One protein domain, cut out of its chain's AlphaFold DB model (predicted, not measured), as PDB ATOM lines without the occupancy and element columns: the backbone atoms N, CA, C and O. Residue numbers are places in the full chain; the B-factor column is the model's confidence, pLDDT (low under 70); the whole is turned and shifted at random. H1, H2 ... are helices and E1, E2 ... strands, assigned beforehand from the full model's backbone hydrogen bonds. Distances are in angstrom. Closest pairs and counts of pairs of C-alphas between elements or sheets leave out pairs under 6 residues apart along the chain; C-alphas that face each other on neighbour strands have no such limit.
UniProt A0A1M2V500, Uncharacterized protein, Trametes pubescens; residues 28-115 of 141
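This is residues 28 to 115 of the 141 residues of an uncharacterized protein of Trametes pubescens (UniProt A0A1M2V500). The model is one strongly twisted sheet of five antiparallel strands, with two small helices, H1 and H2, set apart from each other and each only grazing the sheet. H2 lies near the E4 end of the sheet, and from it the stretch of residues 87 to 98, with no named element, leads back into E4. The printed part has 88 residues and runs H1, E1, E2, E3, H2, E4, E5; the sheet's order is E1, E2, E3, E5, E4. The class is mixed, helices and strands, with 38 residues, under half, in named elements. It is compact, with a radius of gyration of the C-alphas of 13.2 A, and spans 34 by 31 by 23 A.

Start with H1, residues 33 to 37, which only grazes the sheet with residues 34 to 35. Next come E1, residues 44 to 49, E2, residues 53 to 56, and E3, residues 66 to 70, a meander, each strand the antiparallel neighbour of the one before. In the hairpin of E1 and E2, find N 45 and O 55 at 2.8 A; in that of E2 and E3, N 54 and O 68 at 2.9 A. H2, residues 77 to 86, only grazes the sheet with residues 78 to 85. Look then to E4, residues 99 to 101, an edge strand like E1; the closest C-alphas of H2 and E4 are those of Asp 82 and Met 100, 7.4 A apart. E5, residues 107 to 111, forms a hairpin with E4, where N 99 and O 109 are 2.8 A apart. E5 is also the antiparallel neighbour of E3 at 155 degrees, with N 67 and O 110 at 2.8 A. E3, H2 and E4 make a split strand-helix-strand unit, two strands running the same way with E5 between them, and its crossover is right-handed. In H1 and H2 every O i to N i+4 pair is within hydrogen-bond range. H1 and H2 are apart.

Find C-alpha 33 at (131.393, 164.500, 101.031), where H1 begins. E1 is 13.1 A long, E2 10.1 A, and E3 13.5 A. From C-alpha 77 at (115.619, 151.742, 94.568), H2 runs 14.1 A. E5, 13.4 A long, ends at C-alpha 111 at (127.607, 156.790, 82.137).

The C-alphas farthest apart are those of Asn 61 and Asn 74, 37.7 A. The printed part has no cut, and the link from H2 to E4 is long, with 12 residues. The mean pLDDT of the printed part is 90.4; residues 60 to 64 are under 70.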
ATOM      1  N   GLY A  28     123.025 170.324  98.977       91.88
ATOM      2  CA  GLY A  28     123.290 168.978  99.490       91.88
ATOM      3  C   GLY A  28     124.087 168.094  98.521       91.88
ATOM      4  O   GLY A  28     124.838 167.229  98.961       91.88
ATOM      5  N   LEU A  29     123.956 168.319  97.207       94.31
ATOM      6  CA  LEU A  29     124.740 167.611  96.195       94.31
ATOM      7  C   LEU A  29     126.104 168.280  95.967       94.31
ATOM      8  O   LEU A  29     127.098 167.574  95.803       94.31
ATOM      9  N   LEU A  30     126.170 169.617  95.998       94.00
ATOM     10  CA  LEU A  30     127.430 170.374  95.906       94.00
ATOM     11  C   LEU A  30     128.377 170.056  97.067       94.00
ATOM     12  O   LEU A  30     129.578 169.934  96.853       94.00
ATOM     13  N   HIS A  31     127.828 169.858  98.264       94.06
ATOM     14  CA  HIS A  31     128.573 169.549  99.485       94.06
ATOM     15  C   HIS A  31     128.538 168.068  99.862       94.06
ATOM     16  O   HIS A  31     128.761 167.693 101.013       94.06
ATOM     17  N   HIS A  32     128.227 167.193  98.901       94.56
ATOM     18  CA  HIS A  32     128.245 165.765  99.163       94.56
ATOM     19  C   HIS A  32     129.694 165.306  99.418       94.56
ATOM     20  O   HIS A  32     130.531 165.441  98.516       94.56
ATOM     21  N   PRO A  33     130.011 164.689 100.574       93.44
ATOM     22  CA  PRO A  33     131.393 164.500 101.031       93.44
ATOM     23  C   PRO A  33     132.244 163.709 100.034       93.44
ATOM     24  O   PRO A  33     133.383 164.065  99.742       93.44
ATOM     25  N   VAL A  34     131.668 162.660  99.443       95.12
ATOM     26  CA  VAL A  34     132.366 161.836  98.446       95.12
ATOM     27  C   VAL A  34     132.540 162.569  97.112       95.12
ATOM     28  O   VAL A  34     133.548 162.369  96.436       95.12
ATOM     29  N   LEU A  35     131.599 163.437  96.719       95.06
ATOM     30  CA  LEU A  35     131.733 164.197  95.473       95.06
ATOM     31  C   LEU A  35     132.773 165.305  95.618       95.06
ATOM     32  O   LEU A  35     133.555 165.514  94.691       95.06
ATOM     33  N   GLU A  36     132.818 165.980  96.765       94.75
ATOM     34  CA  GLU A  36     133.858 166.962  97.082       94.75
ATOM     35  C   GLU A  36     135.236 166.300  97.137       94.75
ATOM     36  O   GLU A  36     136.147 166.725  96.426       94.75
ATOM     37  N   GLN A  37     135.372 165.195  97.882       95.31
ATOM     38  CA  GLN A  37     136.632 164.454  98.004       95.31
ATOM     39  C   GLN A  37     137.182 164.006  96.642       95.31
ATOM     40  O   GLN A  37     138.393 164.000  96.427       95.31
ATOM     41  N   ARG A  38     136.300 163.633  95.706       93.56
ATOM     42  CA  ARG A  38     136.675 163.187  94.354       93.56
ATOM     43  C   ARG A  38     136.775 164.325  93.334       93.56
ATOM     44  O   ARG A  38     136.996 164.064  92.151       93.56
ATOM     45  N   GLY A  39     136.570 165.576  93.747       92.62
ATOM     46  CA  GLY A  39     136.553 166.734  92.851       92.62
ATOM     47  C   GLY A  39     135.423 166.702  91.811       92.62
ATOM     48  O   GLY A  39     135.519 167.362  90.778       92.62
ATOM     49  N   LEU A  40     134.363 165.926  92.056       93.38
ATOM     50  CA  LEU A  40     133.194 165.798  91.182       93.38
ATOM     51  C   LEU A  40     132.140 166.871  91.458       93.38
ATOM     52  O   LEU A  40     131.448 167.270  90.530       93.38
ATOM     53  N   ALA A  41     132.062 167.384  92.689       94.31
ATOM     54  CA  ALA A  41     131.140 168.463  93.050       94.31
ATOM     55  C   ALA A  41     131.298 169.688  92.130       94.31
ATOM     56  O   ALA A  41     130.330 170.167  91.549       94.31
ATOM     57  N   SER A  42     132.544 170.117  91.889       92.12
ATOM     58  CA  SER A  42     132.874 171.227  90.975       92.12
ATOM     59  C   SER A  42     132.569 170.952  89.495       92.12
ATOM     60  O   SER A  42     132.563 171.871  88.677       92.12
ATOM     61  N   LYS A  43     132.340 169.684  89.139       93.19
ATOM     62  CA  LYS A  43     132.033 169.243  87.777       93.19
ATOM     63  C   LYS A  43     130.539 169.059  87.555       93.19
ATOM     64  O   LYS A  43     130.150 168.840  86.413       93.19
ATOM     65  N   LEU A  44     129.701 169.135  88.588       93.81
ATOM     66  CA  LEU A  44     128.252 169.101  88.410       93.81
ATOM     67  C   LEU A  44     127.822 170.232  87.468       93.81
ATOM     68  O   LEU A  44     128.319 171.356  87.535       93.81
ATOM     69  N   HIS A  45     126.937 169.898  86.539       91.56
ATOM     70  CA  HIS A  45     126.500 170.796  85.484       91.56
ATOM     71  C   HIS A  45     124.972 170.821  85.414       91.56
ATOM     72  O   HIS A  45     124.302 171.105  86.401       91.56
ATOM     73  N   THR A  46     124.397 170.547  84.250       88.81
ATOM     74  CA  THR A  46     122.967 170.695  84.013       88.81
ATOM     75  C   THR A  46     122.189 169.477  84.506       88.81
ATOM     76  O   THR A  46     122.663 168.341  84.345       88.81
ATOM     77  N   PRO A  47     120.978 169.678  85.057       93.25
ATOM     78  CA  PRO A  47     120.091 168.576  85.369       93.25
ATOM     79  C   PRO A  47     119.538 167.946  84.089       93.25
ATOM     80  O   PRO A  47     119.073 168.640  83.189       93.25
ATOM     81  N   LEU A  48     119.541 166.613  84.038       91.81
ATOM     82  CA  LEU A  48     118.720 165.845  83.092       91.81
ATOM     83  C   LEU A  48     117.301 165.657  83.633       91.81
ATOM     84  O   LEU A  48     116.339 165.595  82.874       91.81
ATOM     85  N   LYS A  49     117.179 165.581  84.963       93.25
ATOM     86  CA  LYS A  49     115.914 165.580  85.695       93.25
ATOM     87  C   LYS A  49     116.095 166.441  86.937       93.25
ATOM     88  O   LYS A  49     116.857 166.064  87.830       93.25
ATOM     89  N   ALA A  50     115.423 167.591  86.973       92.94
ATOM     90  CA  ALA A  50     115.532 168.556  88.065       92.94
ATOM     91  C   ALA A  50     115.306 167.883  89.429       92.94
ATOM     92  O   ALA A  50     114.364 167.109  89.598       92.94
ATOM     93  N   GLY A  51     116.204 168.146  90.380       93.38
ATOM     94  CA  GLY A  51     116.175 167.574  91.725       93.38
ATOM     95  C   GLY A  51     116.577 166.099  91.829       93.38
ATOM     96  O   GLY A  51     116.555 165.564  92.933       93.38
ATOM     97  N   CYS A  52     116.938 165.421  90.731       95.25
ATOM     98  CA  CYS A  52     117.230 163.981  90.756       95.25
ATOM     99  C   CYS A  52     118.510 163.575  90.017       95.25
ATOM    100  O   CYS A  52     119.245 162.738  90.527       95.25
ATOM    101  N   VAL A  53     118.759 164.084  88.806       96.00
ATOM    102  CA  VAL A  53     119.841 163.597  87.928       96.00
ATOM    103  C   VAL A  53     120.591 164.767  87.314       96.00
ATOM    104  O   VAL A  53     119.980 165.595  86.637       96.00
ATOM    105  N   TYR A  54     121.911 164.784  87.484       95.38
ATOM    106  CA  TYR A  54     122.798 165.868  87.070       95.38
ATOM    107  C   TYR A  54     123.940 165.342  86.210       95.38
ATOM    108  O   TYR A  54     124.537 164.313  86.515       95.38
ATOM    109  N   THR A  55     124.254 166.049  85.130       93.81
ATOM    110  CA  THR A  55     125.434 165.749  84.309       93.81
ATOM    111  C   THR A  55     126.712 166.212  84.998       93.81
ATOM    112  O   THR A  55     126.705 167.187  85.750       93.81
ATOM    113  N   LEU A  56     127.820 165.532  84.710       92.38
ATOM    114  CA  LEU A  56     129.160 166.007  85.024       92.38
ATOM    115  C   LEU A  56     129.791 166.613  83.764       92.38
ATOM    116  O   LEU A  56     129.821 165.978  82.711       92.38
ATOM    117  N   LYS A  57     130.328 167.829  83.876       85.31
ATOM    118  CA  LYS A  57     131.227 168.425  82.887       85.31
ATOM    119  C   LYS A  57     132.479 167.560  82.796       85.31
ATOM    120  O   LYS A  57     133.275 167.492  83.734       85.31
ATOM    121  N   THR A  58     132.660 166.914  81.654       74.38
ATOM    122  CA  THR A  58     133.937 166.327  81.252       74.38
ATOM    123  C   THR A  58     134.582 167.226  80.200       74.38
ATOM    124  O   THR A  58     133.915 168.079  79.606       74.38
ATOM    125  N   ASP A  59     135.895 167.093  80.002       70.94
ATOM    126  CA  ASP A  59     136.545 167.697  78.836       70.94
ATOM    127  C   ASP A  59     135.802 167.201  77.577       70.94
ATOM    128  O   ASP A  59     135.449 166.020  77.533       70.94
ATOM    129  N   PRO A  60     135.513 168.066  76.585       62.16
ATOM    130  CA  PRO A  60     134.799 167.686  75.366       62.16
ATOM    131  C   PRO A  60     135.398 166.482  74.620       62.16
ATOM    132  O   PRO A  60     134.692 165.847  73.845       62.16
ATOM    133  N   ASN A  61     136.663 166.133  74.873       63.81
ATOM    134  CA  ASN A  61     137.318 164.950  74.311       63.81
ATOM    135  C   ASN A  61     137.206 163.692  75.191       63.81
ATOM    136  O   ASN A  61     137.673 162.622  74.807       63.81
ATOM    137  N   THR A  62     136.625 163.801  76.386       61.38
ATOM    138  CA  THR A  62     136.512 162.702  77.350       61.38
ATOM    139  C   THR A  62     135.116 162.104  77.294       61.38
ATOM    140  O   THR A  62     134.158 162.639  77.861       61.38
ATOM    141  N   HIS A  63     135.027 160.954  76.634       58.97
ATOM    142  CA  HIS A  63     133.893 160.046  76.713       58.97
ATOM    143  C   HIS A  63     134.248 158.829  77.582       58.97
ATOM    144  O   HIS A  63     135.386 158.359  77.523       58.97
ATOM    145  N   PRO A  64     133.292 158.300  78.372       61.19
ATOM    146  CA  PRO A  64     131.880 158.693  78.419       61.19
ATOM    147  C   PRO A  64     131.602 159.934  79.291       61.19
ATOM    148  O   PRO A  64     132.276 160.189  80.292       61.19
ATOM    149  N   LEU A  65     130.564 160.694  78.919       83.56
ATOM    150  CA  LEU A  65     129.941 161.667  79.821       83.56
ATOM    151  C   LEU A  65     129.343 160.894  80.998       83.56
ATOM    152  O   LEU A  65     128.804 159.811  80.796       83.56
ATOM    153  N   HIS A  66     129.419 161.436  82.208       91.62
ATOM    154  CA  HIS A  66     128.869 160.795  83.404       91.62
ATOM    155  C   HIS A  66     127.710 161.612  83.970       91.62
ATOM    156  O   HIS A  66     127.615 162.824  83.757       91.62
ATOM    157  N   VAL A  67     126.838 160.943  84.714       95.12
ATOM    158  CA  VAL A  67     125.763 161.558  85.488       95.12
ATOM    159  C   VAL A  67     125.847 161.116  86.940       95.12
ATOM    160  O   VAL A  67     126.310 160.018  87.240       95.12
ATOM    161  N   VAL A  68     125.359 161.977  87.824       96.69
ATOM    162  CA  VAL A  68     125.097 161.671  89.226       96.69
ATOM    163  C   VAL A  68     123.590 161.676  89.423       96.69
ATOM    164  O   VAL A  68     122.921 162.668  89.128       96.69
ATOM    165  N   LYS A  69     123.052 160.567  89.920       97.12
ATOM    166  CA  LYS A  69     121.656 160.440  90.322       97.12
ATOM    167  C   LYS A  69     121.567 160.350  91.841       97.12
ATOM    168  O   LYS A  69     122.281 159.567  92.458       97.12
ATOM    169  N   ILE A  70     120.674 161.141  92.417       96.81
ATOM    170  CA  ILE A  70     120.281 161.073  93.824       96.81
ATOM    171  C   ILE A  70     119.276 159.923  93.943       96.81
ATOM    172  O   ILE A  70     118.260 159.938  93.242       96.81
ATOM    173  N   LEU A  71     119.587 158.914  94.756       95.50
ATOM    174  CA  LEU A  71     118.718 157.752  94.958       95.50
ATOM    175  C   LEU A  71     117.735 158.013  96.093       95.50
ATOM    176  O   LEU A  71     118.073 158.706  97.044       95.50
ATOM    177  N   ASP A  72     116.538 157.435  96.018       94.25
ATOM    178  CA  ASP A  72     115.573 157.528  97.110       94.25
ATOM    179  C   ASP A  72     115.754 156.382  98.127       94.25
ATOM    180  O   ASP A  72     115.342 155.248  97.848       94.25
ATOM    181  N   PRO A  73     116.316 156.649  99.325       91.06
ATOM    182  CA  PRO A  73     116.530 155.636 100.359       91.06
ATOM    183  C   PRO A  73     115.232 155.125 100.994       91.06
ATOM    184  O   PRO A  73     115.254 154.097 101.664       91.06
ATOM    185  N   ASN A  74     114.112 155.833 100.815       91.88
ATOM    186  CA  ASN A  74     112.812 155.439 101.358       91.88
ATOM    187  C   ASN A  74     112.044 154.499 100.415       91.88
ATOM    188  O   ASN A  74     110.902 154.134 100.695       91.88
ATOM    189  N   THR A  75     112.667 154.097  99.305       91.69
ATOM    190  CA  THR A  75     112.132 153.132  98.342       91.69
ATOM    191  C   THR A  75     113.077 151.941  98.190       91.69
ATOM    192  O   THR A  75     114.206 151.948  98.678       91.69
ATOM    193  N   GLU A  76     112.648 150.916  97.455       94.94
ATOM    194  CA  GLU A  76     113.494 149.762  97.124       94.94
ATOM    195  C   GLU A  76     114.614 150.101  96.122       94.94
ATOM    196  O   GLU A  76     115.436 149.240  95.815       94.94
ATOM    197  N   GLU A  77     114.678 151.337  95.613       94.25
ATOM    198  CA  GLU A  77     115.619 151.742  94.568       94.25
ATOM    199  C   GLU A  77     117.076 151.440  94.944       94.25
ATOM    200  O   GLU A  77     117.793 150.843  94.145       94.25
ATOM    201  N   VAL A  78     117.502 151.776  96.164       94.81
ATOM    202  CA  VAL A  78     118.876 151.515  96.629       94.81
ATOM    203  C   VAL A  78     119.173 150.014  96.662       94.81
ATOM    204  O   VAL A  78     120.207 149.585  96.157       94.81
ATOM    205  N   ALA A  79     118.257 149.207  97.203       95.31
ATOM    206  CA  ALA A  79     118.436 147.761  97.318       95.31
ATOM    207  C   ALA A  79     118.439 147.063  95.946       95.31
ATOM    208  O   ALA A  79     119.211 146.132  95.716       95.31
ATOM    209  N   ILE A  80     117.596 147.526  95.017       95.75
ATOM    210  CA  ILE A  80     117.550 147.015  93.645       95.75
ATOM    211  C   ILE A  80     118.855 147.346  92.914       95.75
ATOM    212  O   ILE A  80     119.428 146.453  92.294       95.75
ATOM    213  N   GLN A  81     119.335 148.592  93.001       95.94
ATOM    214  CA  GLN A  81     120.589 149.002  92.359       95.94
ATOM    215  C   GLN A  81     121.783 148.222  92.915       95.94
ATOM    216  O   GLN A  81     122.566 147.689  92.133       95.94
ATOM    217  N   ASP A  82     121.878 148.073  94.238       95.81
ATOM    218  CA  ASP A  82     122.964 147.326  94.880       95.81
ATOM    219  C   ASP A  82     123.000 145.868  94.399       95.81
ATOM    220  O   ASP A  82     124.028 145.380  93.928       95.81
ATOM    221  N   ARG A  83     121.838 145.198  94.387       95.38
ATOM    222  CA  ARG A  83     121.721 143.823  93.883       95.38
ATOM    223  C   ARG A  83     122.104 143.710  92.406       95.38
ATOM    224  O   ARG A  83     122.835 142.794  92.037       95.38
ATOM    225  N   LEU A  84     121.604 144.608  91.556       94.94
ATOM    226  CA  LEU A  84     121.875 144.570  90.116       94.94
ATOM    227  C   LEU A  84     123.350 144.839  89.805       94.94
ATOM    228  O   LEU A  84     123.920 144.169  88.947       94.94
ATOM    229  N   LEU A  85     123.992 145.770  90.508       95.50
ATOM    230  CA  LEU A  85     125.412 146.067  90.312       95.50
ATOM    231  C   LEU A  85     126.316 144.967  90.870       95.50
ATOM    232  O   LEU A  85     127.356 144.677  90.280       95.50
ATOM    233  N   HIS A  86     125.903 144.294  91.946       95.12
ATOM    234  CA  HIS A  86     126.605 143.116  92.453       95.12
ATOM    235  C   HIS A  86     126.636 141.970  91.427       95.12
ATOM    236  O   HIS A  86     127.604 141.215  91.348       95.12
ATOM    237  N   GLU A  87     125.593 141.852  90.605       94.19
ATOM    238  CA  GLU A  87     125.449 140.806  89.590       94.19
ATOM    239  C   GLU A  87     125.780 141.288  88.166       94.19
ATOM    240  O   GLU A  87     125.369 140.645  87.198       94.19
ATOM    241  N   ILE A  88     126.506 142.401  87.998       91.88
ATOM    242  CA  ILE A  88     126.739 143.048  86.688       91.88
ATOM    243  C   ILE A  88     127.407 142.136  85.644       91.88
ATOM    244  O   ILE A  88     127.270 142.350  84.446       91.88
ATOM    245  N   GLY A  89     128.123 141.097  86.084       89.88
ATOM    246  CA  GLY A  89     128.757 140.115  85.202       89.88
ATOM    247  C   GLY A  89     127.825 139.016  84.681       89.88
ATOM    248  O   GLY A  89     128.277 138.160  83.922       89.88
ATOM    249  N   ARG A  90     126.554 138.972  85.106       90.06
ATOM    250  CA  ARG A  90     125.601 137.972  84.607       90.06
ATOM    251  C   ARG A  90     125.201 138.287  83.162       90.06
ATOM    252  O   ARG A  90     124.904 139.440  82.870       90.06
ATOM    253  N   PRO A  91     125.119 137.277  82.275       84.31
ATOM    254  CA  PRO A  91     124.812 137.497  80.860       84.31
ATOM    255  C   PRO A  91     123.448 138.166  80.635       84.31
ATOM    256  O   PRO A  91     123.334 139.006  79.753       84.31
ATOM    257  N   ASN A  92     122.461 137.868  81.485       84.75
ATOM    258  CA  ASN A  92     121.101 138.413  81.393       84.75
ATOM    259  C   ASN A  92     120.935 139.722  82.194       84.75
ATOM    260  O   ASN A  92     119.820 140.187  82.425       84.75
ATOM    261  N   ASN A  93     122.031 140.300  82.696       88.56
ATOM    262  CA  ASN A  93     122.003 141.553  83.439       88.56
ATOM    263  C   ASN A  93     122.501 142.699  82.558       88.56
ATOM    264  O   ASN A  93     123.689 143.005  82.506       88.56
ATOM    265  N   HIS A  94     121.560 143.370  81.902       85.62
ATOM    266  CA  HIS A  94     121.834 144.534  81.058       85.62
ATOM    267  C   HIS A  94     121.757 145.863  81.831       85.62
ATOM    268  O   HIS A  94     121.507 146.917  81.244       85.62
ATOM    269  N   THR A  95     121.941 145.834  83.157       90.88
ATOM    270  CA  THR A  95     121.971 147.051  83.976       90.88
ATOM    271  C   THR A  95     123.112 147.955  83.527       90.88
ATOM    272  O   THR A  95     124.212 147.498  83.221       90.88
ATOM    273  N   VAL A  96     122.856 149.262  83.504       90.62
ATOM    274  CA  VAL A  96     123.885 150.257  83.198       90.62
ATOM    275  C   VAL A  96     124.992 150.160  84.250       90.62
ATOM    276  O   VAL A  96     124.692 150.325  85.435       90.62
ATOM    277  N   PRO A  97     126.260 149.926  83.860       92.06
ATOM    278  CA  PRO A  97     127.361 149.908  84.810       92.06
ATOM    279  C   PRO A  97     127.414 151.223  85.576       92.06
ATOM    280  O   PRO A  97     127.409 152.302  84.981       92.06
ATOM    281  N   ALA A  98     127.455 151.135  86.896       95.00
ATOM    282  CA  ALA A  98     127.421 152.296  87.759       95.00
ATOM    283  C   ALA A  98     128.223 152.048  89.032       95.00
ATOM    284  O   ALA A  98     128.468 150.913  89.437       95.00
ATOM    285  N   GLU A  99     128.606 153.140  89.673       95.19
ATOM    286  CA  GLU A  99     129.181 153.147  91.002       95.19
ATOM    287  C   GLU A  99     128.149 153.689  91.993       95.19
ATOM    288  O   GLU A  99     127.628 154.796  91.820       95.19
ATOM    289  N   MET A 100     127.879 152.927  93.053       95.69
ATOM    290  CA  MET A 100     127.066 153.385  94.176       95.69
ATOM    291  C   MET A 100     127.927 153.988  95.280       95.69
ATOM    292  O   MET A 100     128.937 153.421  95.693       95.69
ATOM    293  N   ILE A 101     127.477 155.125  95.804       95.50
ATOM    294  CA  ILE A 101     128.034 155.761  96.993       95.50
ATOM    295  C   ILE A 101     127.015 155.621  98.118       95.50
ATOM    296  O   ILE A 101     125.901 156.113  97.991       95.50
ATOM    297  N   PHE A 102     127.420 154.999  99.227       91.56
ATOM    298  CA  PHE A 102     126.581 154.836 100.423       91.56
ATOM    299  C   PHE A 102     126.927 155.816 101.555       91.56
ATOM    300  O   PHE A 102     126.177 155.941 102.518       91.56
ATOM    301  N   THR A 103     128.073 156.500 101.479       90.19
ATOM    302  CA  THR A 103     128.492 157.480 102.491       90.19
ATOM    303  C   THR A 103     127.734 158.790 102.309       90.19
ATOM    304  O   THR A 103     127.913 159.453 101.290       90.19
ATOM    305  N   GLY A 104     126.959 159.196 103.316       88.38
ATOM    306  CA  GLY A 104     126.072 160.354 103.225       88.38
ATOM    307  C   GLY A 104     124.706 159.950 102.674       88.38
ATOM    308  O   GLY A 104     124.115 158.978 103.142       88.38
ATOM    309  N   HIS A 105     124.196 160.694 101.693       93.94
ATOM    310  CA  HIS A 105     122.972 160.308 100.993       93.94
ATOM    311  C   HIS A 105     123.325 159.401  99.806       93.94
ATOM    312  O   HIS A 105     124.314 159.674  99.128       93.94
ATOM    313  N   PRO A 106     122.560 158.334  99.522       95.75
ATOM    314  CA  PRO A 106     122.928 157.408  98.465       95.75
ATOM    315  C   PRO A 106     122.909 158.074  97.087       95.75
ATOM    316  O   PRO A 106     121.913 158.673  96.671       95.75
ATOM    317  N   LEU A 107     124.020 157.940  96.367       96.88
ATOM    318  CA  LEU A 107     124.176 158.438  95.004       96.88
ATOM    319  C   LEU A 107     124.556 157.300  94.059       96.88
ATOM    320  O   LEU A 107     125.226 156.345  94.449       96.88
ATOM    321  N   LEU A 108     124.182 157.461  92.794       97.00
ATOM    322  CA  LEU A 108     124.582 156.593  91.696       97.00
ATOM    323  C   LEU A 108     125.351 157.411  90.657       97.00
ATOM    324  O   LEU A 108     124.803 158.354  90.083       97.00
ATOM    325  N   ILE A 109     126.611 157.056  90.416       95.88
ATOM    326  CA  ILE A 109     127.435 157.630  89.349       95.88
ATOM    327  C   ILE A 109     127.452 156.644  88.189       95.88
ATOM    328  O   ILE A 109     127.888 155.509  88.351       95.88
ATOM    329  N   MET A 110     126.995 157.061  87.014       94.56
ATOM    330  CA  MET A 110     126.896 156.173  85.852       94.56
ATOM    331  C   MET A 110     127.205 156.913  84.549       94.56
ATOM    332  O   MET A 110     127.124 158.146  84.512       94.56
ATOM    333  N   PRO A 111     127.550 156.203  83.463       92.00
ATOM    334  CA  PRO A 111     127.607 156.790  82.137       92.00
ATOM    335  C   PRO A 111     126.278 157.455  81.776       92.00
ATOM    336  O   PRO A 111     125.193 156.945  82.058       92.00
ATOM    337  N   LYS A 112     126.361 158.604  81.115       89.25
ATOM    338  CA  LYS A 112     125.217 159.248  80.486       89.25
ATOM    339  C   LYS A 112     124.817 158.413  79.275       89.25
ATOM    340  O   LYS A 112     125.581 158.311  78.318       89.25
ATOM    341  N   LEU A 113     123.609 157.864  79.307       85.25
ATOM    342  CA  LEU A 113     122.990 157.278  78.125       85.25
ATOM    343  C   LEU A 113     122.205 158.354  77.379       85.25
ATOM    344  O   LEU A 113     121.404 159.077  77.974       85.25
ATOM    345  N   ASP A 114     122.458 158.457  76.081       79.69
ATOM    346  CA  ASP A 114     121.685 159.289  75.167       79.69
ATOM    347  C   ASP A 114     120.589 158.459  74.488       79.69
ATOM    348  O   ASP A 114     120.591 157.226  74.528       79.69
ATOM    349  N   ALA A 115     119.609 159.138  73.898       73.19
ATOM    350  CA  ALA A 115     118.479 158.470  73.270       73.19
ATOM    351  C   ALA A 115     118.926 157.558  72.109       73.19
ATOM    352  O   ALA A 115     119.907 157.833  71.419       73.19
TER     353      ALA A 115